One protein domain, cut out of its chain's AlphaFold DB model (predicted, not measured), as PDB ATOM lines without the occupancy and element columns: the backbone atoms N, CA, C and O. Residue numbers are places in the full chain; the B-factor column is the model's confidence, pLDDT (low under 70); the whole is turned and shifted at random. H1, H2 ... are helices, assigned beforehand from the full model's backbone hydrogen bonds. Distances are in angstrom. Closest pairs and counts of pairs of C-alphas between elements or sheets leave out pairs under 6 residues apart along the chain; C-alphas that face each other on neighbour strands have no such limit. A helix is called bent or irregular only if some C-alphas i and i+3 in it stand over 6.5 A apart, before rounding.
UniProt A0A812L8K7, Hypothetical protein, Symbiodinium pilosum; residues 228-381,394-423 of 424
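This is residues 228 to 381 and 394 to 423 of the 424 residues of the protein "Hypothetical protein" of Symbiodinium pilosum (UniProt A0A812L8K7). This is a long, loosely built group of helices: at one end H1, H2, H6 and H7 make a loose up-and-down bundle, and toward the other end H3 holds H4 and H8 beside it, with H9 beyond, touching no helix. H5 and H6 follow each other end to end, H5 packing on H1, while residues 228 to 233 stick out where the printed part begins. The printed part has 184 residues with nine named helices, H1 to H9 in order, and no named strand; its class is all helix. It is loose, with a radius of gyration of the C-alphas of 21.5 A, and elongated, spanning 74 by 44 by 28 A.

Start with H1, residues 230 to 260, the hub, which touches four helices. H2, residues 265 to 280, forms a hairpin with it, at a shallow tilt of 23 degrees, opposite ways; the closest C-alphas, of Leu 253 and Trp 265, are 5.9 A apart. H3, residues 283 to 296, and H4, residues 298 to 305, form another hairpin, closest at the C-alphas of Ala 292 and Ala 301, 5.1 A apart. H2 and H3 only just touch, only at the corner, with 3 pairs of C-alphas within 8 A; the closest, of Leu 278 and Met 284, are 5.4 A apart. H5, residues 309 to 321, touches H1 at a steep tilt of 52 degrees; look at the C-alphas of Ile 239 and Met 317, the closest, 6.5 A apart. H6, residues 324 to 340, meets H5 only through their link and touches H1, with the C-alphas of Ser 247 and Arg 325 closest at 5.3 A. H7, residues 355 to 376, touches H2 the same way at a shallow tilt of 16 degrees; the C-alphas of Ile 277 and Glu 371 are closest, 6.2 A apart. H7 also touches H1, closest at the C-alphas of Ala 257 and Ala 357, 4.8 A apart. The hairpin of H6 and H7 only just touches, with 3 pairs of C-alphas within 8 A, the closest those of Phe 326 and Leu 365 at 7.5 A. H1, H2, H6 and H7 are a bundle, up and down, each running against the one before, though H2 and H6 are apart. H8, residues 395 to 403, touches H3, with the C-alphas of Trp 283 and Pro 395 closest at 5.8 A; H9, residues 408 to 421, is apart from H8. Every O i to N i+4 pair is within hydrogen-bond range in H2, H3, H4, H7 and H8, against 25 of 27 in H1, 8 of 9 in H5, 11 of 13 in H6 and 9 of 10 in H9.

Find C-alpha 230 at (94.939, 73.438, 123.588); from there H1 runs 44.6 A to C-alpha 260. H7 begins at C-alpha 355, (78.269, 88.844, 84.118), and is 31.6 A long; H6 is 25.5 A, H2 22.1 A, H9 20.7 A and H3 19.2 A. H6 is only just irregular: C-alphas 325 and 328 are 6.50 A apart. H9 ends at C-alpha 421, (117.103, 72.640, 119.863).

The two C-alphas farthest apart, of Arg 341 and Thr 409, are 73.8 A apart. Residues 382 to 393 are not printed, and C-alphas 381 and 394 are 11.9 A apart across this cut, which lies in the link from H7 to H8. Of the links that are printed whole, H6 to H7 is long, residues 341 to 354, and the others are tight. Mean pLDDT of the printed part is 80.9; residues under 70 include 228 to 235 and 405 to 423.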
ATOM      1  N   ASP A 228      91.389  75.323 128.964       39.78
ATOM      2  CA  ASP A 228      92.146  74.159 128.466       39.78
ATOM      3  C   ASP A 228      91.531  73.525 127.193       39.78
ATOM      4  O   ASP A 228      90.909  72.464 127.197       39.78
ATOM      5  N   MET A 229      91.675  74.243 126.078       41.50
ATOM      6  CA  MET A 229      91.263  73.907 124.718       41.50
ATOM      7  C   MET A 229      92.482  73.741 123.807       41.50
ATOM      8  O   MET A 229      92.346  73.792 122.589       41.50
ATOM      9  N   THR A 230      93.678  73.519 124.354       43.38
ATOM     10  CA  THR A 230      94.939  73.438 123.588       43.38
ATOM     11  C   THR A 230      94.891  72.405 122.448       43.38
ATOM     12  O   THR A 230      95.467  72.623 121.385       43.38
ATOM     13  N   ALA A 231      94.112  71.327 122.600       44.31
ATOM     14  CA  ALA A 231      93.875  70.336 121.542       44.31
ATOM     15  C   ALA A 231      92.885  70.785 120.436       44.31
ATOM     16  O   ALA A 231      92.874  70.198 119.356       44.31
ATOM     17  N   LEU A 232      92.054  71.801 120.693       50.53
ATOM     18  CA  LEU A 232      91.030  72.342 119.782       50.53
ATOM     19  C   LEU A 232      91.434  73.674 119.150       50.53
ATOM     20  O   LEU A 232      91.065  73.942 118.005       50.53
ATOM     21  N   ALA A 233      92.213  74.478 119.873       60.97
ATOM     22  CA  ALA A 233      92.698  75.766 119.411       60.97
ATOM     23  C   ALA A 233      93.516  75.595 118.131       60.97
ATOM     24  O   ALA A 233      93.272  76.304 117.165       60.97
ATOM     25  N   VAL A 234      94.410  74.602 118.057       62.16
ATOM     26  CA  VAL A 234      95.290  74.462 116.888       62.16
ATOM     27  C   VAL A 234      94.539  74.053 115.611       62.16
ATOM     28  O   VAL A 234      94.694  74.751 114.608       62.16
ATOM     29  N   PRO A 235      93.676  73.014 115.595       65.06
ATOM     30  CA  PRO A 235      92.844  72.739 114.423       65.06
ATOM     31  C   PRO A 235      91.914  73.907 114.074       65.06
ATOM     32  O   PRO A 235      91.789  74.250 112.901       65.06
ATOM     33  N   GLY A 236      91.308  74.558 115.074       70.00
ATOM     34  CA  GLY A 236      90.450  75.728 114.867       70.00
ATOM     35  C   GLY A 236      91.195  76.910 114.242       70.00
ATOM     36  O   GLY A 236      90.708  77.498 113.281       70.00
ATOM     37  N   MET A 237      92.403  77.211 114.723       70.88
ATOM     38  CA  MET A 237      93.292  78.232 114.166       70.88
ATOM     39  C   MET A 237      93.718  77.886 112.743       70.88
ATOM     40  O   MET A 237      93.704  78.762 111.886       70.88
ATOM     41  N   LEU A 238      94.053  76.623 112.463       68.81
ATOM     42  CA  LEU A 238      94.404  76.180 111.112       68.81
ATOM     43  C   LEU A 238      93.224  76.329 110.150       68.81
ATOM     44  O   LEU A 238      93.400  76.876 109.064       68.81
ATOM     45  N   ILE A 239      92.023  75.909 110.558       75.25
ATOM     46  CA  ILE A 239      90.797  76.078 109.768       75.25
ATOM     47  C   ILE A 239      90.517  77.567 109.544       75.25
ATOM     48  O   ILE A 239      90.263  77.968 108.412       75.25
ATOM     49  N   ALA A 240      90.599  78.395 110.586       76.56
ATOM     50  CA  ALA A 240      90.331  79.826 110.496       76.56
ATOM     51  C   ALA A 240      91.356  80.553 109.616       76.56
ATOM     52  O   ALA A 240      90.969  81.322 108.738       76.56
ATOM     53  N   ALA A 241      92.651  80.286 109.799       74.81
ATOM     54  CA  ALA A 241      93.723  80.865 108.993       74.81
ATOM     55  C   ALA A 241      93.598  80.444 107.526       74.81
ATOM     56  O   ALA A 241      93.721  81.274 106.624       74.81
ATOM     57  N   HIS A 242      93.287  79.169 107.286       78.50
ATOM     58  CA  HIS A 242      93.053  78.655 105.948       78.50
ATOM     59  C   HIS A 242      91.829  79.308 105.299       78.50
ATOM     60  O   HIS A 242      91.931  79.874 104.210       78.50
ATOM     61  N   ALA A 243      90.679  79.276 105.976       80.19
ATOM     62  CA  ALA A 243      89.439  79.872 105.494       80.19
ATOM     63  C   ALA A 243      89.617  81.368 105.218       80.19
ATOM     64  O   ALA A 243      89.160  81.849 104.183       80.19
ATOM     65  N   LEU A 244      90.339  82.091 106.078       79.19
ATOM     66  CA  LEU A 244      90.666  83.500 105.880       79.19
ATOM     67  C   LEU A 244      91.528  83.709 104.632       79.19
ATOM     68  O   LEU A 244      91.153  84.504 103.775       79.19
ATOM     69  N   ALA A 245      92.641  82.984 104.489       78.19
ATOM     70  CA  ALA A 245      93.527  83.110 103.328       78.19
ATOM     71  C   ALA A 245      92.783  82.831 102.012       78.19
ATOM     72  O   ALA A 245      92.911  83.575 101.035       78.19
ATOM     73  N   GLN A 246      91.945  81.793 102.001       83.19
ATOM     74  CA  GLN A 246      91.124  81.452 100.846       83.19
ATOM     75  C   GLN A 246      90.029  82.489 100.566       83.19
ATOM     76  O   GLN A 246      89.769  82.810  99.405       83.19
ATOM     77  N   SER A 247      89.408  83.039 101.611       84.56
ATOM     78  CA  SER A 247      88.373  84.071 101.488       84.56
ATOM     79  C   SER A 247      88.952  85.376 100.958       84.56
ATOM     80  O   SER A 247      88.390  85.950 100.032       84.56
ATOM     81  N   VAL A 248      90.114  85.811 101.460       81.88
ATOM     82  CA  VAL A 248      90.818  87.004 100.957       81.88
ATOM     83  C   VAL A 248      91.099  86.864  99.463       81.88
ATOM     84  O   VAL A 248      90.828  87.786  98.696       81.88
ATOM     85  N   ARG A 249      91.572  85.692  99.026       83.19
ATOM     86  CA  ARG A 249      91.818  85.409  97.609       83.19
ATOM     87  C   ARG A 249      90.535  85.439  96.774       83.19
ATOM     88  O   ARG A 249      90.512  86.083  95.726       83.19
ATOM     89  N   LEU A 250      89.476  84.763  97.228       90.38
ATOM     90  CA  LEU A 250      88.177  84.740  96.547       90.38
ATOM     91  C   LEU A 250      87.598  86.152  96.415       90.38
ATOM     92  O   LEU A 250      87.231  86.563  95.316       90.38
ATOM     93  N   VAL A 251      87.565  86.909  97.511       88.06
ATOM     94  CA  VAL A 251      87.041  88.278  97.540       88.06
ATOM     95  C   VAL A 251      87.888  89.201  96.669       88.06
ATOM     96  O   VAL A 251      87.321  90.001  95.933       88.06
ATOM     97  N   ALA A 252      89.218  89.078  96.662       83.12
ATOM     98  CA  ALA A 252      90.076  89.885  95.791       83.12
ATOM     99  C   ALA A 252      89.798  89.631  94.296       83.12
ATOM    100  O   ALA A 252      89.633  90.580  93.527       83.12
ATOM    101  N   LEU A 253      89.684  88.364  93.878       87.31
ATOM    102  CA  LEU A 253      89.357  88.018  92.489       87.31
ATOM    103  C   LEU A 253      87.940  88.458  92.112       87.31
ATOM    104  O   LEU A 253      87.731  89.040  91.046       87.31
ATOM    105  N   TRP A 254      86.976  88.222  93.001       92.00
ATOM    106  CA  TRP A 254      85.580  88.555  92.756       92.00
ATOM    107  C   TRP A 254      85.348  90.066  92.713       92.00
ATOM    108  O   TRP A 254      84.730  90.558  91.775       92.00
ATOM    109  N   THR A 255      85.913  90.835  93.646       86.69
ATOM    110  CA  THR A 255      85.833  92.308  93.623       86.69
ATOM    111  C   THR A 255      86.521  92.900  92.394       86.69
ATOM    112  O   THR A 255      86.004  93.851  91.807       86.69
ATOM    113  N   GLY A 256      87.631  92.311  91.936       82.31
ATOM    114  CA  GLY A 256      88.260  92.656  90.660       82.31
ATOM    115  C   GLY A 256      87.333  92.425  89.459       82.31
ATOM    116  O   GLY A 256      87.231  93.287  88.579       82.31
ATOM    117  N   ALA A 257      86.604  91.305  89.440       92.31
ATOM    118  CA  ALA A 257      85.603  91.001  88.415       92.31
ATOM    119  C   ALA A 257      84.402  91.967  88.472       92.31
ATOM    120  O   ALA A 257      83.976  92.492  87.442       92.31
ATOM    121  N   VAL A 258      83.909  92.278  89.677       90.31
ATOM    122  CA  VAL A 258      82.827  93.251  89.906       90.31
ATOM    123  C   VAL A 258      83.231  94.640  89.410       90.31
ATOM    124  O   VAL A 258      82.485  95.273  88.669       90.31
ATOM    125  N   ARG A 259      84.426  95.111  89.779       89.75
ATOM    126  CA  ARG A 259      84.887  96.464  89.451       89.75
ATOM    127  C   ARG A 259      85.210  96.635  87.971       89.75
ATOM    128  O   ARG A 259      84.892  97.672  87.402       89.75
ATOM    129  N   SER A 260      85.905  95.671  87.372       92.81
ATOM    130  CA  SER A 260      86.387  95.818  85.993       92.81
ATOM    131  C   SER A 260      85.363  95.392  84.945       92.81
ATOM    132  O   SER A 260      85.454  95.832  83.804       92.81
ATOM    133  N   GLY A 261      84.450  94.473  85.285       91.38
ATOM    134  CA  GLY A 261      83.629  93.761  84.300       91.38
ATOM    135  C   GLY A 261      84.440  92.888  83.329       91.38
ATOM    136  O   GLY A 261      83.862  92.251  82.454       91.38
ATOM    137  N   SER A 262      85.769  92.834  83.475       94.88
ATOM    138  CA  SER A 262      86.685  92.095  82.605       94.88
ATOM    139  C   SER A 262      86.884  90.661  83.093       94.88
ATOM    140  O   SER A 262      86.699  90.374  84.277       94.88
ATOM    141  N   PHE A 263      87.317  89.769  82.202       96.75
ATOM    142  CA  PHE A 263      87.614  88.364  82.510       96.75
ATOM    143  C   PHE A 263      89.095  88.103  82.842       96.75
ATOM    144  O   PHE A 263      89.539  86.958  82.862       96.75
ATOM    145  N   LEU A 264      89.884  89.149  83.129       91.00
ATOM    146  CA  LEU A 264      91.316  89.007  83.446       91.00
ATOM    147  C   LEU A 264      91.579  88.151  84.696       91.00
ATOM    148  O   LEU A 264      92.642  87.544  84.815       91.00
ATOM    149  N   TRP A 265      90.595  88.036  85.593       93.62
ATOM    150  CA  TRP A 265      90.657  87.164  86.768       93.62
ATOM    151  C   TRP A 265      90.861  85.680  86.414       93.62
ATOM    152  O   TRP A 265      91.356  84.938  87.259       93.62
ATOM    153  N   ILE A 266      90.542  85.242  85.185       95.19
ATOM    154  CA  ILE A 266      90.736  83.850  84.734       95.19
ATOM    155  C   ILE A 266      92.210  83.449  84.828       95.19
ATOM    156  O   ILE A 266      92.519  82.368  85.322       95.19
ATOM    157  N   VAL A 267      93.131  84.324  84.412       92.19
ATOM    158  CA  VAL A 267      94.576  84.034  84.450       92.19
ATOM    159  C   VAL A 267      95.032  83.811  85.890       92.19
ATOM    160  O   VAL A 267      95.710  82.828  86.190       92.19
ATOM    161  N   SER A 268      94.600  84.685  86.802       90.69
ATOM    162  CA  SER A 268      94.893  84.549  88.228       90.69
ATOM    163  C   SER A 268      94.264  83.290  88.828       90.69
ATOM    164  O   SER A 268      94.907  82.631  89.642       90.69
ATOM    165  N   ALA A 269      93.047  82.924  88.416       92.62
ATOM    166  CA  ALA A 269      92.360  81.716  88.867       92.62
ATOM    167  C   ALA A 269      93.077  80.431  88.411       92.62
ATOM    168  O   ALA A 269      93.287  79.532  89.221       92.62
ATOM    169  N   VAL A 270      93.524  80.366  87.153       93.88
ATOM    170  CA  VAL A 270      94.281  79.222  86.613       93.88
ATOM    171  C   VAL A 270      95.640  79.086  87.296       93.88
ATOM    172  O   VAL A 270      95.994  77.999  87.747       93.88
ATOM    173  N   LEU A 271      96.389  80.185  87.433       89.31
ATOM    174  CA  LEU A 271      97.672  80.169  88.143       89.31
ATOM    175  C   LEU A 271      97.492  79.711  89.597       89.31
ATOM    176  O   LEU A 271      98.259  78.895  90.102       89.31
ATOM    177  N   THR A 272      96.440  80.201  90.249       90.56
ATOM    178  CA  THR A 272      96.068  79.805  91.607       90.56
ATOM    179  C   THR A 272      95.757  78.313  91.706       90.56
ATOM    180  O   THR A 272      96.200  77.672  92.659       90.56
ATOM    181  N   LEU A 273      95.013  77.757  90.746       92.06
ATOM    182  CA  LEU A 273      94.711  76.328  90.702       92.06
ATOM    183  C   LEU A 273      96.005  75.508  90.610       92.06
ATOM    184  O   LEU A 273      96.221  74.620  91.427       92.06
ATOM    185  N   ILE A 274      96.896  75.852  89.673       89.31
ATOM    186  CA  ILE A 274      98.181  75.157  89.482       89.31
ATOM    187  C   ILE A 274      99.009  75.188  90.770       89.31
ATOM    188  O   ILE A 274      99.483  74.149  91.229       89.31
ATOM    189  N   LEU A 275      99.159  76.364  91.385       88.19
ATOM    190  CA  LEU A 275      99.930  76.520  92.618       88.19
ATOM    191  C   LEU A 275      99.319  75.738  93.785       88.19
ATOM    192  O   LEU A 275     100.055  75.125  94.556       88.19
ATOM    193  N   ASN A 276      97.989  75.711  93.907       89.25
ATOM    194  CA  ASN A 276      97.336  74.929  94.950       89.25
ATOM    195  C   ASN A 276      97.543  73.424  94.747       89.25
ATOM    196  O   ASN A 276      97.891  72.741  95.707       89.25
ATOM    197  N   ILE A 277      97.380  72.920  93.516       90.06
ATOM    198  CA  ILE A 277      97.621  71.510  93.169       90.06
ATOM    199  C   ILE A 277      99.068  71.132  93.510       90.06
ATOM    200  O   ILE A 277      99.304  70.173  94.244       90.06
ATOM    201  N   LEU A 278     100.046  71.927  93.059       87.19
ATOM    202  CA  LEU A 278     101.465  71.695  93.353       87.19
ATOM    203  C   LEU A 278     101.770  71.753  94.855       87.19
ATOM    204  O   LEU A 278     102.613  71.000  95.342       87.19
ATOM    205  N   SER A 279     101.113  72.644  95.595       87.38
ATOM    206  CA  SER A 279     101.280  72.747  97.043       87.38
ATOM    207  C   SER A 279     100.733  71.518  97.767       87.38
ATOM    208  O   SER A 279     101.422  70.968  98.624       87.38
ATOM    209  N   ARG A 280      99.513  71.089  97.431       85.06
ATOM    210  CA  ARG A 280      98.801  70.002  98.127       85.06
ATOM    211  C   ARG A 280      99.372  68.633  97.835       85.06
ATOM    212  O   ARG A 280      99.381  67.770  98.700       85.06
ATOM    213  N   LEU A 281      99.918  68.463  96.641       85.19
ATOM    214  CA  LEU A 281     100.600  67.236  96.265       85.19
ATOM    215  C   LEU A 281     102.070  67.237  96.702       85.19
ATOM    216  O   LEU A 281     102.841  66.385  96.289       85.19
ATOM    217  N   GLY A 282     102.491  68.212  97.513       84.50
ATOM    218  CA  GLY A 282     103.829  68.268  98.097       84.50
ATOM    219  C   GLY A 282     104.943  68.705  97.141       84.50
ATOM    220  O   GLY A 282     106.059  68.946  97.602       84.50
ATOM    221  N   TRP A 283     104.676  68.889  95.843       87.38
ATOM    222  CA  TRP A 283     105.678  69.304  94.851       87.38
ATOM    223  C   TRP A 283     106.304  70.655  95.164       87.38
ATOM    224  O   TRP A 283     107.525  70.792  95.106       87.38
ATOM    225  N   MET A 284     105.499  71.651  95.535       87.88
ATOM    226  CA  MET A 284     106.031  72.971  95.881       87.88
ATOM    227  C   MET A 284     106.970  72.881  97.089       87.88
ATOM    228  O   MET A 284     108.053  73.460  97.080       87.88
ATOM    229  N   ARG A 285     106.595  72.084  98.098       86.06
ATOM    230  CA  ARG A 285     107.424  71.827  99.282       86.06
ATOM    231  C   ARG A 285     108.716  71.105  98.914       86.06
ATOM    232  O   ARG A 285     109.769  71.496  99.398       86.06
ATOM    233  N   TYR A 286     108.652  70.109  98.035       87.25
ATOM    234  CA  TYR A 286     109.827  69.398  97.536       87.25
ATOM    235  C   TYR A 286     110.787  70.316  96.773       87.25
ATOM    236  O   TYR A 286     111.985  70.308  97.042       87.25
ATOM    237  N   LEU A 287     110.282  71.160  95.870       88.50
ATOM    238  CA  LEU A 287     111.113  72.117  95.135       88.50
ATOM    239  C   LEU A 287     111.777  73.132  96.076       88.50
ATOM    240  O   LEU A 287     112.975  73.395  95.951       88.50
ATOM    241  N   LEU A 288     111.027  73.655  97.054       88.38
ATOM    242  CA  LEU A 288     111.562  74.543  98.090       88.38
ATOM    243  C   LEU A 288     112.601  73.833  98.960       88.38
ATOM    244  O   LEU A 288     113.663  74.395  99.214       88.38
ATOM    245  N   PHE A 289     112.343  72.584  99.349       88.12
ATOM    246  CA  PHE A 289     113.286  71.746 100.079       88.12
ATOM    247  C   PHE A 289     114.585  71.551  99.290       88.12
ATOM    248  O   PHE A 289     115.658  71.761  99.846       88.12
ATOM    249  N   GLN A 290     114.519  71.227  97.994       93.12
ATOM    250  CA  GLN A 290     115.709  71.058  97.152       93.12
ATOM    251  C   GLN A 290     116.500  72.363  96.990       93.12
ATOM    252  O   GLN A 290     117.732  72.357  97.048       93.12
ATOM    253  N   GLY A 291     115.808  73.493  96.825       92.44
ATOM    254  CA  GLY A 291     116.438  74.813  96.787       92.44
ATOM    255  C   GLY A 291     117.129  75.154  98.110       92.44
ATOM    256  O   GLY A 291     118.323  75.450  98.134       92.44
ATOM    257  N   ALA A 292     116.406  75.035  99.223       89.88
ATOM    258  CA  ALA A 292     116.922  75.301 100.562       89.88
ATOM    259  C   ALA A 292     118.058  74.351 100.943       89.88
ATOM    260  O   ALA A 292     119.038  74.779 101.539       89.88
ATOM    261  N   LYS A 293     117.985  73.079 100.543       93.44
ATOM    262  CA  LYS A 293     119.045  72.095 100.767       93.44
ATOM    263  C   LYS A 293     120.348  72.527 100.100       93.44
ATOM    264  O   LYS A 293     121.403  72.416 100.720       93.44
ATOM    265  N   LYS A 294     120.279  73.022  98.861       95.25
ATOM    266  CA  LYS A 294     121.452  73.512  98.121       95.25
ATOM    267  C   LYS A 294     122.029  74.794  98.720       95.25
ATOM    268  O   LYS A 294     123.245  74.944  98.734       95.25
ATOM    269  N   LEU A 295     121.176  75.702  99.196       96.44
ATOM    270  CA  LEU A 295     121.591  77.027  99.673       96.44
ATOM    271  C   LEU A 295     121.991  77.056 101.155       96.44
ATOM    272  O   LEU A 295     122.945  77.730 101.523       96.44
ATOM    273  N   LEU A 296     121.250  76.345 102.004       94.69
ATOM    274  CA  LEU A 296     121.309  76.430 103.470       94.69
ATOM    275  C   LEU A 296     121.731  75.103 104.125       94.69
ATOM    276  O   LEU A 296     121.908  75.028 105.340       94.69
ATOM    277  N   GLY A 297     121.884  74.038 103.334       92.44
ATOM    278  CA  GLY A 297     122.177  72.694 103.816       92.44
ATOM    279  C   GLY A 297     120.932  71.904 104.229       92.44
ATOM    280  O   GLY A 297     119.839  72.434 104.431       92.44
ATOM    281  N   VAL A 298     121.108  70.586 104.370       88.12
ATOM    282  CA  VAL A 298     120.014  69.632 104.632       88.12
ATOM    283  C   VAL A 298     119.264  69.966 105.923       88.12
ATOM    284  O   VAL A 298     118.043  69.920 105.944       88.12
ATOM    285  N   ARG A 299     119.969  70.346 106.993       81.38
ATOM    286  CA  ARG A 299     119.359  70.563 108.317       81.38
ATOM    287  C   ARG A 299     118.302  71.663 108.306       81.38
ATOM    288  O   ARG A 299     117.178  71.428 108.737       81.38
ATOM    289  N   LEU A 300     118.654  72.836 107.780       81.81
ATOM    290  CA  LEU A 300     117.733  73.968 107.686       81.81
ATOM    291  C   LEU A 300     116.598  73.679 106.701       81.81
ATOM    292  O   LEU A 300     115.456  74.037 106.968       81.81
ATOM    293  N   ALA A 301     116.883  72.964 105.608       84.88
ATOM    294  CA  ALA A 301     115.854  72.545 104.665       84.88
ATOM    295  C   ALA A 301     114.816  71.608 105.307       84.88
ATOM    296  O   ALA A 301     113.620  71.796 105.097       84.88
ATOM    297  N   VAL A 302     115.249  70.639 106.123       80.62
ATOM    298  CA  VAL A 302     114.351  69.735 106.862       80.62
ATOM    299  C   VAL A 302     113.531  70.495 107.896       80.62
ATOM    300  O   VAL A 302     112.325  70.285 107.980       80.62
ATOM    301  N   ALA A 303     114.164  71.388 108.658       75.75
ATOM    302  CA  ALA A 303     113.468  72.171 109.674       75.75
ATOM    303  C   ALA A 303     112.388  73.083 109.066       75.75
ATOM    304  O   ALA A 303     111.299  73.196 109.619       75.75
ATOM    305  N   ALA A 304     112.668  73.700 107.914       79.25
ATOM    306  CA  ALA A 304     111.753  74.643 107.274       79.25
ATOM    307  C   ALA A 304     110.684  73.974 106.390       79.25
ATOM    308  O   ALA A 304     109.551  74.446 106.334       79.25
ATOM    309  N   PHE A 305     111.033  72.895 105.682       83.69
ATOM    310  CA  PHE A 305     110.193  72.306 104.628       83.69
ATOM    311  C   PHE A 305     109.935  70.807 104.808       83.69
ATOM    312  O   PHE A 305     109.354  70.176 103.926       83.69
ATOM    313  N   GLY A 306     110.348  70.212 105.928       77.19
ATOM    314  CA  GLY A 306     110.021  68.828 106.248       77.19
ATOM    315  C   GLY A 306     108.502  68.632 106.371       77.19
ATOM    316  O   GLY A 306     107.806  69.506 106.895       77.19
ATOM    317  N   PRO A 307     107.944  67.509 105.887       75.25
ATOM    318  CA  PRO A 307     106.535  67.213 106.098       75.25
ATOM    319  C   PRO A 307     106.255  67.042 107.596       75.25
ATOM    320  O   PRO A 307     106.931  66.282 108.286       75.25
ATOM    321  N   THR A 308     105.229  67.726 108.094       76.94
ATOM    322  CA  THR A 308     104.766  67.607 109.485       76.94
ATOM    323  C   THR A 308     103.320  67.126 109.525       76.94
ATOM    324  O   THR A 308     102.567  67.308 108.563       76.94
ATOM    325  N   SER A 309     102.888  66.564 110.656       69.44
ATOM    326  CA  SER A 309     101.475  66.213 110.871       69.44
ATOM    327  C   SER A 309     100.545  67.412 110.657       69.44
ATOM    328  O   SER A 309      99.443  67.250 110.145       69.44
ATOM    329  N   TRP A 310     101.017  68.626 110.964       70.69
ATOM    330  CA  TRP A 310     100.278  69.869 110.736       70.69
ATOM    331  C   TRP A 310     100.047  70.161 109.265       70.69
ATOM    332  O   TRP A 310      98.952  70.562 108.891       70.69
ATOM    333  N   THR A 311     101.053  69.927 108.423       71.44
ATOM    334  CA  THR A 311     100.885  70.130 106.983       71.44
ATOM    335  C   THR A 311      99.854  69.177 106.385       71.44
ATOM    336  O   THR A 311      99.002  69.622 105.628       71.44
ATOM    337  N   LYS A 312      99.858  67.899 106.790       74.44
ATOM    338  CA  LYS A 312      98.841  66.933 106.351       74.44
ATOM    339  C   LYS A 312      97.454  67.297 106.889       74.44
ATOM    340  O   LYS A 312      96.499  67.300 106.127       74.44
ATOM    341  N   LEU A 313      97.351  67.688 108.163       74.56
ATOM    342  CA  LEU A 313      96.086  68.158 108.738       74.56
ATOM    343  C   LEU A 313      95.540  69.384 107.991       74.56
ATOM    344  O   LEU A 313      94.350  69.439 107.709       74.56
ATOM    345  N   HIS A 314      96.391  70.354 107.656       77.25
ATOM    346  CA  HIS A 314      96.006  71.518 106.858       77.25
ATOM    347  C   HIS A 314      95.457  71.112 105.480       77.25
ATOM    348  O   HIS A 314      94.424  71.635 105.057       77.25
ATOM    349  N   ASP A 315      96.120  70.176 104.796       79.94
ATOM    350  CA  ASP A 315      95.723  69.725 103.459       79.94
ATOM    351  C   ASP A 315      94.375  68.978 103.480       79.94
ATOM    352  O   ASP A 315      93.543  69.200 102.597       79.94
ATOM    353  N   GLU A 316      94.122  68.182 104.524       79.50
ATOM    354  CA  GLU A 316      92.826  67.539 104.782       79.50
ATOM    355  C   GLU A 316      91.737  68.567 105.102       79.50
ATOM    356  O   GLU A 316      90.665  68.566 104.501       79.50
ATOM    357  N   MET A 317      92.008  69.504 106.020       78.44
ATOM    358  CA  MET A 317      91.033  70.529 106.412       78.44
ATOM    359  C   MET A 317      90.602  71.401 105.234       78.44
ATOM    360  O   MET A 317      89.459  71.857 105.209       78.44
ATOM    361  N   LYS A 318      91.473  71.602 104.240       82.12
ATOM    362  CA  LYS A 318      91.110  72.300 103.008       82.12
ATOM    363  C   LYS A 318      90.001  71.587 102.232       82.12
ATOM    364  O   LYS A 318      89.079  72.272 101.802       82.12
ATOM    365  N   VAL A 319      90.045  70.257 102.110       82.19
ATOM    366  CA  VAL A 319      88.991  69.474 101.428       82.19
ATOM    367  C   VAL A 319      87.635  69.739 102.084       82.19
ATOM    368  O   VAL A 319      86.643  70.016 101.417       82.19
ATOM    369  N   TYR A 320      87.589  69.690 103.416       80.00
ATOM    370  CA  TYR A 320      86.327  69.787 104.151       80.00
ATOM    371  C   TYR A 320      85.824  71.227 104.310       80.00
ATOM    372  O   TYR A 320      84.620  71.470 104.273       80.00
ATOM    373  N   CYS A 321      86.727  72.191 104.500       83.31
ATOM    374  CA  CYS A 321      86.373  73.571 104.849       83.31
ATOM    375  C   CYS A 321      86.526  74.561 103.684       83.31
ATOM    376  O   CYS A 321      86.078  75.705 103.801       83.31
ATOM    377  N   GLY A 322      87.128  74.158 102.561       84.88
ATOM    378  CA  GLY A 322      87.436  75.032 101.424       84.88
ATOM    379  C   GLY A 322      86.208  75.702 100.808       84.88
ATOM    380  O   GLY A 322      86.295  76.840 100.347       84.88
ATOM    381  N   TYR A 323      85.044  75.049 100.889       89.31
ATOM    382  CA  TYR A 323      83.781  75.513 100.309       89.31
ATOM    383  C   TYR A 323      83.063  76.586 101.133       89.31
ATOM    384  O   TYR A 323      82.275  77.356 100.583       89.31
ATOM    385  N   ILE A 324      83.352  76.690 102.437       85.88
ATOM    386  CA  ILE A 324      82.660  77.614 103.354       85.88
ATOM    387  C   ILE A 324      82.793  79.069 102.879       85.88
ATOM    388  O   ILE A 324      81.852  79.853 102.980       85.88
ATOM    389  N   ARG A 325      83.928  79.422 102.268       87.06
ATOM    390  CA  ARG A 325      84.200  80.773 101.748       87.06
ATOM    391  C   ARG A 325      83.238  81.242 100.648       87.06
ATOM    392  O   ARG A 325      83.133  82.439 100.411       87.06
ATOM    393  N   PHE A 326      82.550  80.327  99.959       91.75
ATOM    394  CA  PHE A 326      81.582  80.684  98.918       91.75
ATOM    395  C   PHE A 326      80.220  81.086  99.490       91.75
ATOM    396  O   PHE A 326      79.433  81.706  98.777       91.75
ATOM    397  N   ILE A 327      79.950  80.787 100.766       88.44
ATOM    398  CA  ILE A 327      78.669  81.095 101.408       88.44
ATOM    399  C   ILE A 327      78.398  82.600 101.377       88.44
ATOM    400  O   ILE A 327      77.310  83.002 100.979       88.44
ATOM    401  N   GLU A 328      79.373  83.438 101.736       87.94
ATOM    402  CA  GLU A 328      79.167  84.891 101.809       87.94
ATOM    403  C   GLU A 328      78.879  85.522 100.426       87.94
ATOM    404  O   GLU A 328      77.849  86.191 100.294       87.94
ATOM    405  N   PRO A 329      79.674  85.276  99.362       89.81
ATOM    406  CA  PRO A 329      79.360  85.791  98.026       89.81
ATOM    407  C   PRO A 329      78.041  85.256  97.451       89.81
ATOM    408  O   PRO A 329      77.306  86.009  96.807       89.81
ATOM    409  N   LEU A 330      77.707  83.981  97.695       92.25
ATOM    410  CA  LEU A 330      76.430  83.398  97.269       92.25
ATOM    411  C   LEU A 330      75.248  84.027  98.008       92.25
ATOM    412  O   LEU A 330      74.237  84.345  97.384       92.25
ATOM    413  N   ALA A 331      75.374  84.245  99.317       90.75
ATOM    414  CA  ALA A 331      74.338  84.874 100.126       90.75
ATOM    415  C   ALA A 331      74.102  86.333  99.711       90.75
ATOM    416  O   ALA A 331      72.953  86.770  99.678       90.75
ATOM    417  N   LEU A 332      75.159  87.064  99.343       91.06
ATOM    418  CA  LEU A 332      75.056  88.423  98.812       91.06
ATOM    419  C   LEU A 332      74.404  88.455  97.419       91.06
ATOM    420  O   LEU A 332      73.553  89.298  97.145       91.06
ATOM    421  N   ALA A 333      74.749  87.516  96.534       92.06
ATOM    422  CA  ALA A 333      74.062  87.399  95.250       92.06
ATOM    423  C   ALA A 333      72.570  87.065  95.448       92.06
ATOM    424  O   ALA A 333      71.703  87.685  94.832       92.06
ATOM    425  N   ALA A 334      72.256  86.137  96.356       92.81
ATOM    426  CA  ALA A 334      70.884  85.761  96.680       92.81
ATOM    427  C   ALA A 334      70.088  86.922  97.299       92.81
ATOM    428  O   ALA A 334      68.953  87.163  96.888       92.81
ATOM    429  N   SER A 335      70.671  87.679  98.239       93.75
ATOM    430  CA  SER A 335      70.001  88.833  98.852       93.75
ATOM    431  C   SER A 335      69.652  89.888  97.801       93.75
ATOM    432  O   SER A 335      68.515  90.357  97.760       93.75
ATOM    433  N   ARG A 336      70.578  90.193  96.883       94.19
ATOM    434  CA  ARG A 336      70.341  91.131  95.777       94.19
ATOM    435  C   ARG A 336      69.251  90.645  94.824       94.19
ATOM    436  O   ARG A 336      68.380  91.437  94.467       94.19
ATOM    437  N   ALA A 337      69.248  89.359  94.466       93.69
ATOM    438  CA  ALA A 337      68.192  88.772  93.636       93.69
ATOM    439  C   ALA A 337      66.802  88.930  94.278       93.69
ATOM    440  O   ALA A 337      65.840  89.298  93.602       93.69
ATOM    441  N   ILE A 338      66.702  88.710  95.594       94.12
ATOM    442  CA  ILE A 338      65.453  88.854  96.354       94.12
ATOM    443  C   ILE A 338      65.016  90.323  96.425       94.12
ATOM    444  O   ILE A 338      63.851  90.633  96.169       94.12
ATOM    445  N   VAL A 339      65.937  91.233  96.760       94.56
ATOM    446  CA  VAL A 339      65.648  92.665  96.945       94.56
ATOM    447  C   VAL A 339      65.222  93.325  95.635       94.56
ATOM    448  O   VAL A 339      64.228  94.049  95.609       94.56
ATOM    449  N   TYR A 340      65.937  93.065  94.538       94.44
ATOM    450  CA  TYR A 340      65.623  93.670  93.243       94.44
ATOM    451  C   TYR A 340      64.567  92.908  92.447       94.44
ATOM    452  O   TYR A 340      64.052  93.463  91.474       94.44
ATOM    453  N   ARG A 341      64.226  91.680  92.867       96.56
ATOM    454  CA  ARG A 341      63.351  90.749  92.135       96.56
ATOM    455  C   ARG A 341      63.797  90.569  90.684       96.56
ATOM    456  O   ARG A 341      62.975  90.497  89.774       96.56
ATOM    457  N   ASP A 342      65.107  90.533  90.488       93.31
ATOM    458  CA  ASP A 342      65.750  90.452  89.187       93.31
ATOM    459  C   ASP A 342      66.859  89.404  89.262       93.31
ATOM    460  O   ASP A 342      67.720  89.463  90.138       93.31
ATOM    461  N   ILE A 343      66.805  88.425  88.363       96.00
ATOM    462  CA  ILE A 343      67.811  87.364  88.219       96.00
ATOM    463  C   ILE A 343      68.645  87.539  86.946       96.00
ATOM    464  O   ILE A 343      69.439  86.664  86.601       96.00
ATOM    465  N   SER A 344      68.468  88.659  86.237       96.12
ATOM    466  CA  SER A 344      69.269  89.002  85.072       96.12
ATOM    467  C   SER A 344      70.748  89.064  85.443       96.12
ATOM    468  O   SER A 344      71.144  89.679  86.432       96.12
ATOM    469  N   LEU A 345      71.594  88.450  84.617       94.31
ATOM    470  CA  LEU A 345      73.049  88.524  84.771       94.31
ATOM    471  C   LEU A 345      73.609  89.893  84.356       94.31
ATOM    472  O   LEU A 345      74.767  90.198  84.639       94.31
ATOM    473  N   THR A 346      72.808  90.713  83.674       93.94
ATOM    474  CA  THR A 346      73.190  92.024  83.143       93.94
ATOM    475  C   THR A 346      72.351  93.141  83.759       93.94
ATOM    476  O   THR A 346      71.226  92.930  84.211       93.94
ATOM    477  N   GLY A 347      72.898  94.357  83.734       92.50
ATOM    478  CA  GLY A 347      72.236  95.560  84.234       92.50
ATOM    479  C   GLY A 347      72.637  95.937  85.667       92.50
ATOM    480  O   GLY A 347      73.291  95.168  86.367       92.50
ATOM    481  N   PRO A 348      72.243  97.137  86.128       90.38
ATOM    482  CA  PRO A 348      72.661  97.683  87.426       90.38
ATOM    483  C   PRO A 348      72.102  96.910  88.634       90.38
ATOM    484  O   PRO A 348      72.607  97.038  89.749       90.38
ATOM    485  N   LYS A 349      71.053  96.110  88.417       93.88
ATOM    486  CA  LYS A 349      70.384  95.290  89.435       93.88
ATOM    487  C   LYS A 349      70.805  93.822  89.406       93.88
ATOM    488  O   LYS A 349      70.273  93.041  90.187       93.88
ATOM    489  N   ALA A 350      71.773  93.457  88.559       92.44
ATOM    490  CA  ALA A 350      72.249  92.086  88.471       92.44
ATOM    491  C   ALA A 350      72.657  91.553  89.869       92.44
ATOM    492  O   ALA A 350      73.393  92.243  90.597       92.44
ATOM    493  N   PRO A 351      72.208  90.341  90.259       91.88
ATOM    494  CA  PRO A 351      72.489  89.745  91.568       91.88
ATOM    495  C   PRO A 351      73.974  89.688  91.898       91.88
ATOM    496  O   PRO A 351      74.397  90.096  92.972       91.88
ATOM    497  N   ALA A 352      74.783  89.264  90.931       93.50
ATOM    498  CA  ALA A 352      76.232  89.185  91.051       93.50
ATOM    499  C   ALA A 352      76.937  90.438  90.504       93.50
ATOM    500  O   ALA A 352      78.083  90.352  90.083       93.50
ATOM    501  N   PHE A 353      76.266  91.595  90.499       94.12
ATOM    502  CA  PHE A 353      76.738  92.901  90.011       94.12
ATOM    503  C   PHE A 353      76.953  93.007  88.494       94.12
ATOM    504  O   PHE A 353      76.550  94.005  87.903       94.12
ATOM    505  N   ASN A 354      77.572  92.015  87.852       95.94
ATOM    506  CA  ASN A 354      77.750  91.944  86.401       95.94
ATOM    507  C   ASN A 354      78.027  90.488  85.941       95.94
ATOM    508  O   ASN A 354      78.289  89.620  86.783       95.94
ATOM    509  N   PRO A 355      78.024  90.197  84.622       97.38
ATOM    510  CA  PRO A 355      78.269  88.844  84.118       97.38
ATOM    511  C   PRO A 355      79.650  88.287  84.479       97.38
ATOM    512  O   PRO A 355      79.775  87.099  84.763       97.38
ATOM    513  N   SER A 356      80.689  89.128  84.497       97.12
ATOM    514  CA  SER A 356      82.049  88.688  84.827       97.12
ATOM    515  C   SER A 356      82.143  88.182  86.266       97.12
ATOM    516  O   SER A 356      82.704  87.117  86.510       97.12
ATOM    517  N   ALA A 357      81.537  88.894  87.211       96.44
ATOM    518  CA  ALA A 357      81.485  88.512  88.612       96.44
ATOM    519  C   ALA A 357      80.618  87.266  88.858       96.44
ATOM    520  O   ALA A 357      80.994  86.435  89.687       96.44
ATOM    521  N   ALA A 358      79.521  87.083  88.114       96.88
ATOM    522  CA  ALA A 358      78.748  85.837  88.131       96.88
ATOM    523  C   ALA A 358      79.599  84.644  87.662       96.88
ATOM    524  O   ALA A 358      79.693  83.626  88.351       96.88
ATOM    525  N   CYS A 359      80.274  84.799  86.518       97.50
ATOM    526  CA  CYS A 359      81.169  83.785  85.968       97.50
ATOM    527  C   CYS A 359      82.347  83.492  86.903       97.50
ATOM    528  O   CYS A 359      82.687  82.327  87.082       97.50
ATOM    529  N   ALA A 360      82.944  84.511  87.527       96.38
ATOM    530  CA  ALA A 360      84.042  84.339  88.476       96.38
ATOM    531  C   ALA A 360      83.634  83.441  89.645       96.38
ATOM    532  O   ALA A 360      84.363  82.522  90.003       96.38
ATOM    533  N   LEU A 361      82.449  83.668  90.208       96.38
ATOM    534  CA  LEU A 361      81.946  82.927  91.360       96.38
ATOM    535  C   LEU A 361      81.702  81.447  91.017       96.38
ATOM    536  O   LEU A 361      82.151  80.566  91.747       96.38
ATOM    537  N   LEU A 362      81.073  81.181  89.866       96.62
ATOM    538  CA  LEU A 362      80.836  79.823  89.369       96.62
ATOM    539  C   LEU A 362      82.142  79.102  89.006       96.62
ATOM    540  O   LEU A 362      82.366  77.975  89.439       96.62
ATOM    541  N   VAL A 363      83.016  79.747  88.230       96.69
ATOM    542  CA  VAL A 363      84.280  79.146  87.787       96.69
ATOM    543  C   VAL A 363      85.192  78.874  88.977       96.69
ATOM    544  O   VAL A 363      85.748  77.789  89.057       96.69
ATOM    545  N   LEU A 364      85.320  79.794  89.939       95.75
ATOM    546  CA  LEU A 364      86.148  79.563  91.128       95.75
ATOM    547  C   LEU A 364      85.627  78.407  91.992       95.75
ATOM    548  O   LEU A 364      86.442  77.695  92.575       95.75
ATOM    549  N   LEU A 365      84.308  78.193  92.055       95.75
ATOM    550  CA  LEU A 365      83.721  77.031  92.728       95.75
ATOM    551  C   LEU A 365      84.062  75.725  91.994       95.75
ATOM    552  O   LEU A 365      84.487  74.761  92.624       95.75
ATOM    553  N   VAL A 366      83.929  75.705  90.663       96.75
ATOM    554  CA  VAL A 366      84.291  74.543  89.834       96.75
ATOM    555  C   VAL A 366      85.787  74.239  89.922       96.75
ATOM    556  O   VAL A 366      86.164  73.076  90.018       96.75
ATOM    557  N   LEU A 367      86.644  75.263  89.919       95.38
ATOM    558  CA  LEU A 367      88.089  75.087  90.060       95.38
ATOM    559  C   LEU A 367      88.463  74.540  91.443       95.38
ATOM    560  O   LEU A 367      89.378  73.730  91.514       95.38
ATOM    561  N   GLU A 368      87.762  74.923  92.519       94.69
ATOM    562  CA  GLU A 368      87.973  74.314  93.843       94.69
ATOM    563  C   GLU A 368      87.598  72.822  93.832       94.69
ATOM    564  O   GLU A 368      88.383  71.991  94.277       94.69
ATOM    565  N   ALA A 369      86.450  72.469  93.244       94.06
ATOM    566  CA  ALA A 369      86.029  71.071  93.121       94.06
ATOM    567  C   ALA A 369      86.990  70.241  92.251       94.06
ATOM    568  O   ALA A 369      87.292  69.093  92.569       94.06
ATOM    569  N   LEU A 370      87.500  70.829  91.165       94.81
ATOM    570  CA  LEU A 370      88.512  70.208  90.315       94.81
ATOM    571  C   LEU A 370      89.832  70.016  91.067       94.81
ATOM    572  O   LEU A 370      90.448  68.962  90.945       94.81
ATOM    573  N   GLU A 371      90.262  71.013  91.842       93.69
ATOM    574  CA  GLU A 371      91.445  70.911  92.696       93.69
ATOM    575  C   GLU A 371      91.323  69.729  93.663       93.69
ATOM    576  O   GLU A 371      92.231  68.902  93.732       93.69
ATOM    577  N   ASP A 372      90.197  69.623  94.375       91.75
ATOM    578  CA  ASP A 372      89.948  68.522  95.306       91.75
ATOM    579  C   ASP A 372      89.910  67.170  94.598       91.75
ATOM    580  O   ASP A 372      90.525  66.224  95.080       91.75
ATOM    581  N   ALA A 373      89.264  67.074  93.433       89.88
ATOM    582  CA  ALA A 373      89.241  65.839  92.652       89.88
ATOM    583  C   ALA A 373      90.654  65.398  92.237       89.88
ATOM    584  O   ALA A 373      90.997  64.226  92.378       89.88
ATOM    585  N   VAL A 374      91.496  66.329  91.775       88.44
ATOM    586  CA  VAL A 374      92.896  66.039  91.420       88.44
ATOM    587  C   VAL A 374      93.691  65.569  92.636       88.44
ATOM    588  O   VAL A 374      94.479  64.632  92.515       88.44
ATOM    589  N   VAL A 375      93.485  66.190  93.799       85.31
ATOM    590  CA  VAL A 375      94.212  65.850  95.030       85.31
ATOM    591  C   VAL A 375      93.759  64.510  95.611       85.31
ATOM    592  O   VAL A 375      94.606  63.684  95.929       85.31
ATOM    593  N   ILE A 376      92.450  64.266  95.709       81.31
ATOM    594  CA  ILE A 376      91.876  63.035  96.278       81.31
ATOM    595  C   ILE A 376      92.211  61.815  95.417       81.31
ATOM    596  O   ILE A 376      92.481  60.740  95.944       81.31
ATOM    597  N   HIS A 377      92.189  61.972  94.093       80.81
ATOM    598  CA  HIS A 377      92.508  60.892  93.162       80.81
ATOM    599  C   HIS A 377      93.995  60.830  92.791       80.81
ATOM    600  O   HIS A 377      94.354  60.045  91.918       80.81
ATOM    601  N   GLU A 378      94.839  61.663  93.414       75.94
ATOM    602  CA  GLU A 378      96.280  61.752  93.148       75.94
ATOM    603  C   GLU A 378      96.608  61.823  91.639       75.94
ATOM    604  O   GLU A 378      97.566  61.216  91.158       75.94
ATOM    605  N   LEU A 379      95.803  62.567  90.865       71.25
ATOM    606  CA  LEU A 379      95.895  62.668  89.400       71.25
ATOM    607  C   LEU A 379      97.084  63.542  88.976       71.25
ATOM    608  O   LEU A 379      96.917  64.637  88.438       71.25
ATOM    609  N   LEU A 380      98.306  63.086  89.231       60.38
ATOM    610  CA  LEU A 380      99.523  63.716  88.726       60.38
ATOM    611  C   LEU A 380     100.092  62.964  87.531       60.38
ATOM    612  O   LEU A 380      99.956  61.743  87.445       60.38
ATOM    613  N   PRO A 381     100.790  63.675  86.625       49.88
ATOM    614  CA  PRO A 381     101.550  63.024  85.582       49.88
ATOM    615  C   PRO A 381     102.654  62.213  86.257       49.88
ATOM    616  O   PRO A 381     103.631  62.764  86.768       49.88
ATOM    617  N   ASP A 394     105.046  60.044  96.062       74.75
ATOM    618  CA  ASP A 394     104.668  61.180  96.912       74.75
ATOM    619  C   ASP A 394     105.944  62.014  97.138       74.75
ATOM    620  O   ASP A 394     106.923  61.503  97.698       74.75
ATOM    621  N   PRO A 395     105.987  63.296  96.734       80.50
ATOM    622  CA  PRO A 395     107.140  64.158  96.982       80.50
ATOM    623  C   PRO A 395     107.537  64.218  98.464       80.50
ATOM    624  O   PRO A 395     108.713  64.372  98.791       80.50
ATOM    625  N   SER A 396     106.586  64.026  99.380       73.88
ATOM    626  CA  SER A 396     106.847  63.906 100.820       73.88
ATOM    627  C   SER A 396     107.636  62.638 101.161       73.88
ATOM    628  O   SER A 396     108.496  62.662 102.047       73.88
ATOM    629  N   ALA A 397     107.371  61.532 100.460       74.25
ATOM    630  CA  ALA A 397     108.137  60.299 100.582       74.25
ATOM    631  C   ALA A 397     109.552  60.479 100.020       74.25
ATOM    632  O   ALA A 397     110.502  60.034 100.660       74.25
ATOM    633  N   LEU A 398     109.724  61.218  98.916       79.38
ATOM    634  CA  LEU A 398     111.053  61.552  98.378       79.38
ATOM    635  C   LEU A 398     111.898  62.337  99.391       79.38
ATOM    636  O   LEU A 398     113.043  61.966  99.650       79.38
ATOM    637  N   ILE A 399     111.313  63.358 100.032       77.50
ATOM    638  CA  ILE A 399     111.965  64.087 101.134       77.50
ATOM    639  C   ILE A 399     112.322  63.112 102.267       77.50
ATOM    640  O   ILE A 399     113.437  63.127 102.777       77.50
ATOM    641  N   SER A 400     111.399  62.226 102.647       74.25
ATOM    642  CA  SER A 400     111.604  61.283 103.755       74.25
ATOM    643  C   SER A 400     112.716  60.263 103.480       74.25
ATOM    644  O   SER A 400     113.505  59.968 104.376       74.25
ATOM    645  N   VAL A 401     112.809  59.747 102.250       76.31
ATOM    646  CA  VAL A 401     113.886  58.847 101.803       76.31
ATOM    647  C   VAL A 401     115.231  59.562 101.857       76.31
ATOM    648  O   VAL A 401     116.216  58.982 102.302       76.31
ATOM    649  N   GLU A 402     115.267  60.833 101.462       78.75
ATOM    650  CA  GLU A 402     116.491  61.631 101.424       78.75
ATOM    651  C   GLU A 402     116.967  62.081 102.815       78.75
ATOM    652  O   GLU A 402     118.165  62.248 103.043       78.75
ATOM    653  N   ILE A 403     116.039  62.247 103.763       74.38
ATOM    654  CA  ILE A 403     116.341  62.517 105.177       74.38
ATOM    655  C   ILE A 403     116.771  61.242 105.903       74.38
ATOM    656  O   ILE A 403     117.432  61.327 106.942       74.38
ATOM    657  N   ARG A 404     116.400  60.061 105.388       70.56
ATOM    658  CA  ARG A 404     116.650  58.800 106.077       70.56
ATOM    659  C   ARG A 404     118.160  58.648 106.295       70.56
ATOM    660  O   ARG A 404     118.917  58.604 105.326       70.56
ATOM    661  N   PRO A 405     118.615  58.591 107.556       60.44
ATOM    662  CA  PRO A 405     120.031  58.468 107.850       60.44
ATOM    663  C   PRO A 405     120.548  57.177 107.216       60.44
ATOM    664  O   PRO A 405     119.962  56.109 107.406       60.44
ATOM    665  N   SER A 406     121.638  57.270 106.454       63.62
ATOM    666  CA  SER A 406     122.208  56.117 105.746       63.62
ATOM    667  C   SER A 406     122.853  55.105 106.697       63.62
ATOM    668  O   SER A 406     123.181  53.993 106.290       63.62
ATOM    669  N   SER A 407     123.006  55.466 107.976       59.38
ATOM    670  CA  SER A 407     123.452  54.572 109.038       59.38
ATOM    671  C   SER A 407     122.716  54.822 110.365       59.38
ATOM    672  O   SER A 407     122.321  55.955 110.659       59.38
ATOM    673  N   PRO A 408     122.586  53.797 111.229       50.94
ATOM    674  CA  PRO A 408     122.041  53.941 112.584       50.94
ATOM    675  C   PRO A 408     122.760  55.019 113.412       50.94
ATOM    676  O   PRO A 408     122.136  55.739 114.189       50.94
ATOM    677  N   THR A 409     124.066  55.195 113.199       51.72
ATOM    678  CA  THR A 409     124.886  56.209 113.876       51.72
ATOM    679  C   THR A 409     124.501  57.633 113.466       51.72
ATOM    680  O   THR A 409     124.489  58.538 114.300       51.72
ATOM    681  N   GLN A 410     124.123  57.850 112.199       54.94
ATOM    682  CA  GLN A 410     123.560  59.132 111.764       54.94
ATOM    683  C   GLN A 410     122.169  59.371 112.362       54.94
ATOM    684  O   GLN A 410     121.870  60.504 112.729       54.94
ATOM    685  N   ALA A 411     121.348  58.327 112.519       50.72
ATOM    686  CA  ALA A 411     120.022  58.442 113.134       50.72
ATOM    687  C   ALA A 411     120.101  58.949 114.580       50.72
ATOM    688  O   ALA A 411     119.366  59.861 114.957       50.72
ATOM    689  N   ILE A 412     121.047  58.415 115.359       47.97
ATOM    690  CA  ILE A 412     121.296  58.840 116.743       47.97
ATOM    691  C   ILE A 412     121.732  60.312 116.785       47.97
ATOM    692  O   ILE A 412     121.195  61.083 117.576       47.97
ATOM    693  N   ASN A 413     122.623  60.742 115.885       46.47
ATOM    694  CA  ASN A 413     123.055  62.142 115.818       46.47
ATOM    695  C   ASN A 413     121.923  63.108 115.427       46.47
ATOM    696  O   ASN A 413     121.859  64.208 115.977       46.47
ATOM    697  N   TYR A 414     121.013  62.710 114.528       49.28
ATOM    698  CA  TYR A 414     119.845  63.527 114.175       49.28
ATOM    699  C   TYR A 414     118.866  63.670 115.348       49.28
ATOM    700  O   TYR A 414     118.428  64.782 115.627       49.28
ATOM    701  N   VAL A 415     118.563  62.586 116.072       42.53
ATOM    702  CA  VAL A 415     117.632  62.608 117.219       42.53
ATOM    703  C   VAL A 415     118.205  63.393 118.403       42.53
ATOM    704  O   VAL A 415     117.501  64.209 119.001       42.53
ATOM    705  N   VAL A 416     119.490  63.203 118.717       42.47
ATOM    706  CA  VAL A 416     120.161  63.918 119.815       42.47
ATOM    707  C   VAL A 416     120.241  65.420 119.523       42.47
ATOM    708  O   VAL A 416     119.955  66.219 120.407       42.47
ATOM    709  N   GLN A 417     120.532  65.832 118.284       45.31
ATOM    710  CA  GLN A 417     120.612  67.259 117.938       45.31
ATOM    711  C   GLN A 417     119.248  67.952 117.820       45.31
ATOM    712  O   GLN A 417     119.149  69.124 118.169       45.31
ATOM    713  N   PHE A 418     118.192  67.257 117.384       37.94
ATOM    714  CA  PHE A 418     116.841  67.837 117.343       37.94
ATOM    715  C   PHE A 418     116.269  68.079 118.750       37.94
ATOM    716  O   PHE A 418     115.545  69.045 118.973       37.94
ATOM    717  N   SER A 419     116.634  67.221 119.708       36.62
ATOM    718  CA  SER A 419     116.195  67.318 121.107       36.62
ATOM    719  C   SER A 419     116.857  68.478 121.857       36.62
ATOM    720  O   SER A 419     116.233  69.066 122.732       36.62
ATOM    721  N   VAL A 420     118.097  68.832 121.496       38.44
ATOM    722  CA  VAL A 420     118.816  69.984 122.070       38.44
ATOM    723  C   VAL A 420     118.199  71.311 121.619       38.44
ATOM    724  O   VAL A 420     118.162  72.252 122.394       38.44
ATOM    725  N   TRP A 421     117.649  71.386 120.403       36.81
ATOM    726  CA  TRP A 421     117.103  72.640 119.863       36.81
ATOM    727  C   TRP A 421     115.670  72.960 120.321       36.81
ATOM    728  O   TRP A 421     115.278  74.117 120.337       36.81
ATOM    729  N   LEU A 422     114.877  71.954 120.702       36.31
ATOM    730  CA  LEU A 422     113.541  72.158 121.292       36.31
ATOM    731  C   LEU A 422     113.584  72.368 122.819       36.31
ATOM    732  O   LEU A 422     112.532  72.525 123.438       36.31
ATOM    733  N   GLY A 423     114.776  72.306 123.418       33.47
ATOM    734  CA  GLY A 423     115.004  72.389 124.861       33.47
ATOM    735  C   GLY A 423     115.733  73.651 125.335       33.47
ATOM    736  O   GLY A 423     116.098  73.685 126.508       33.47
TER     737      GLY A 423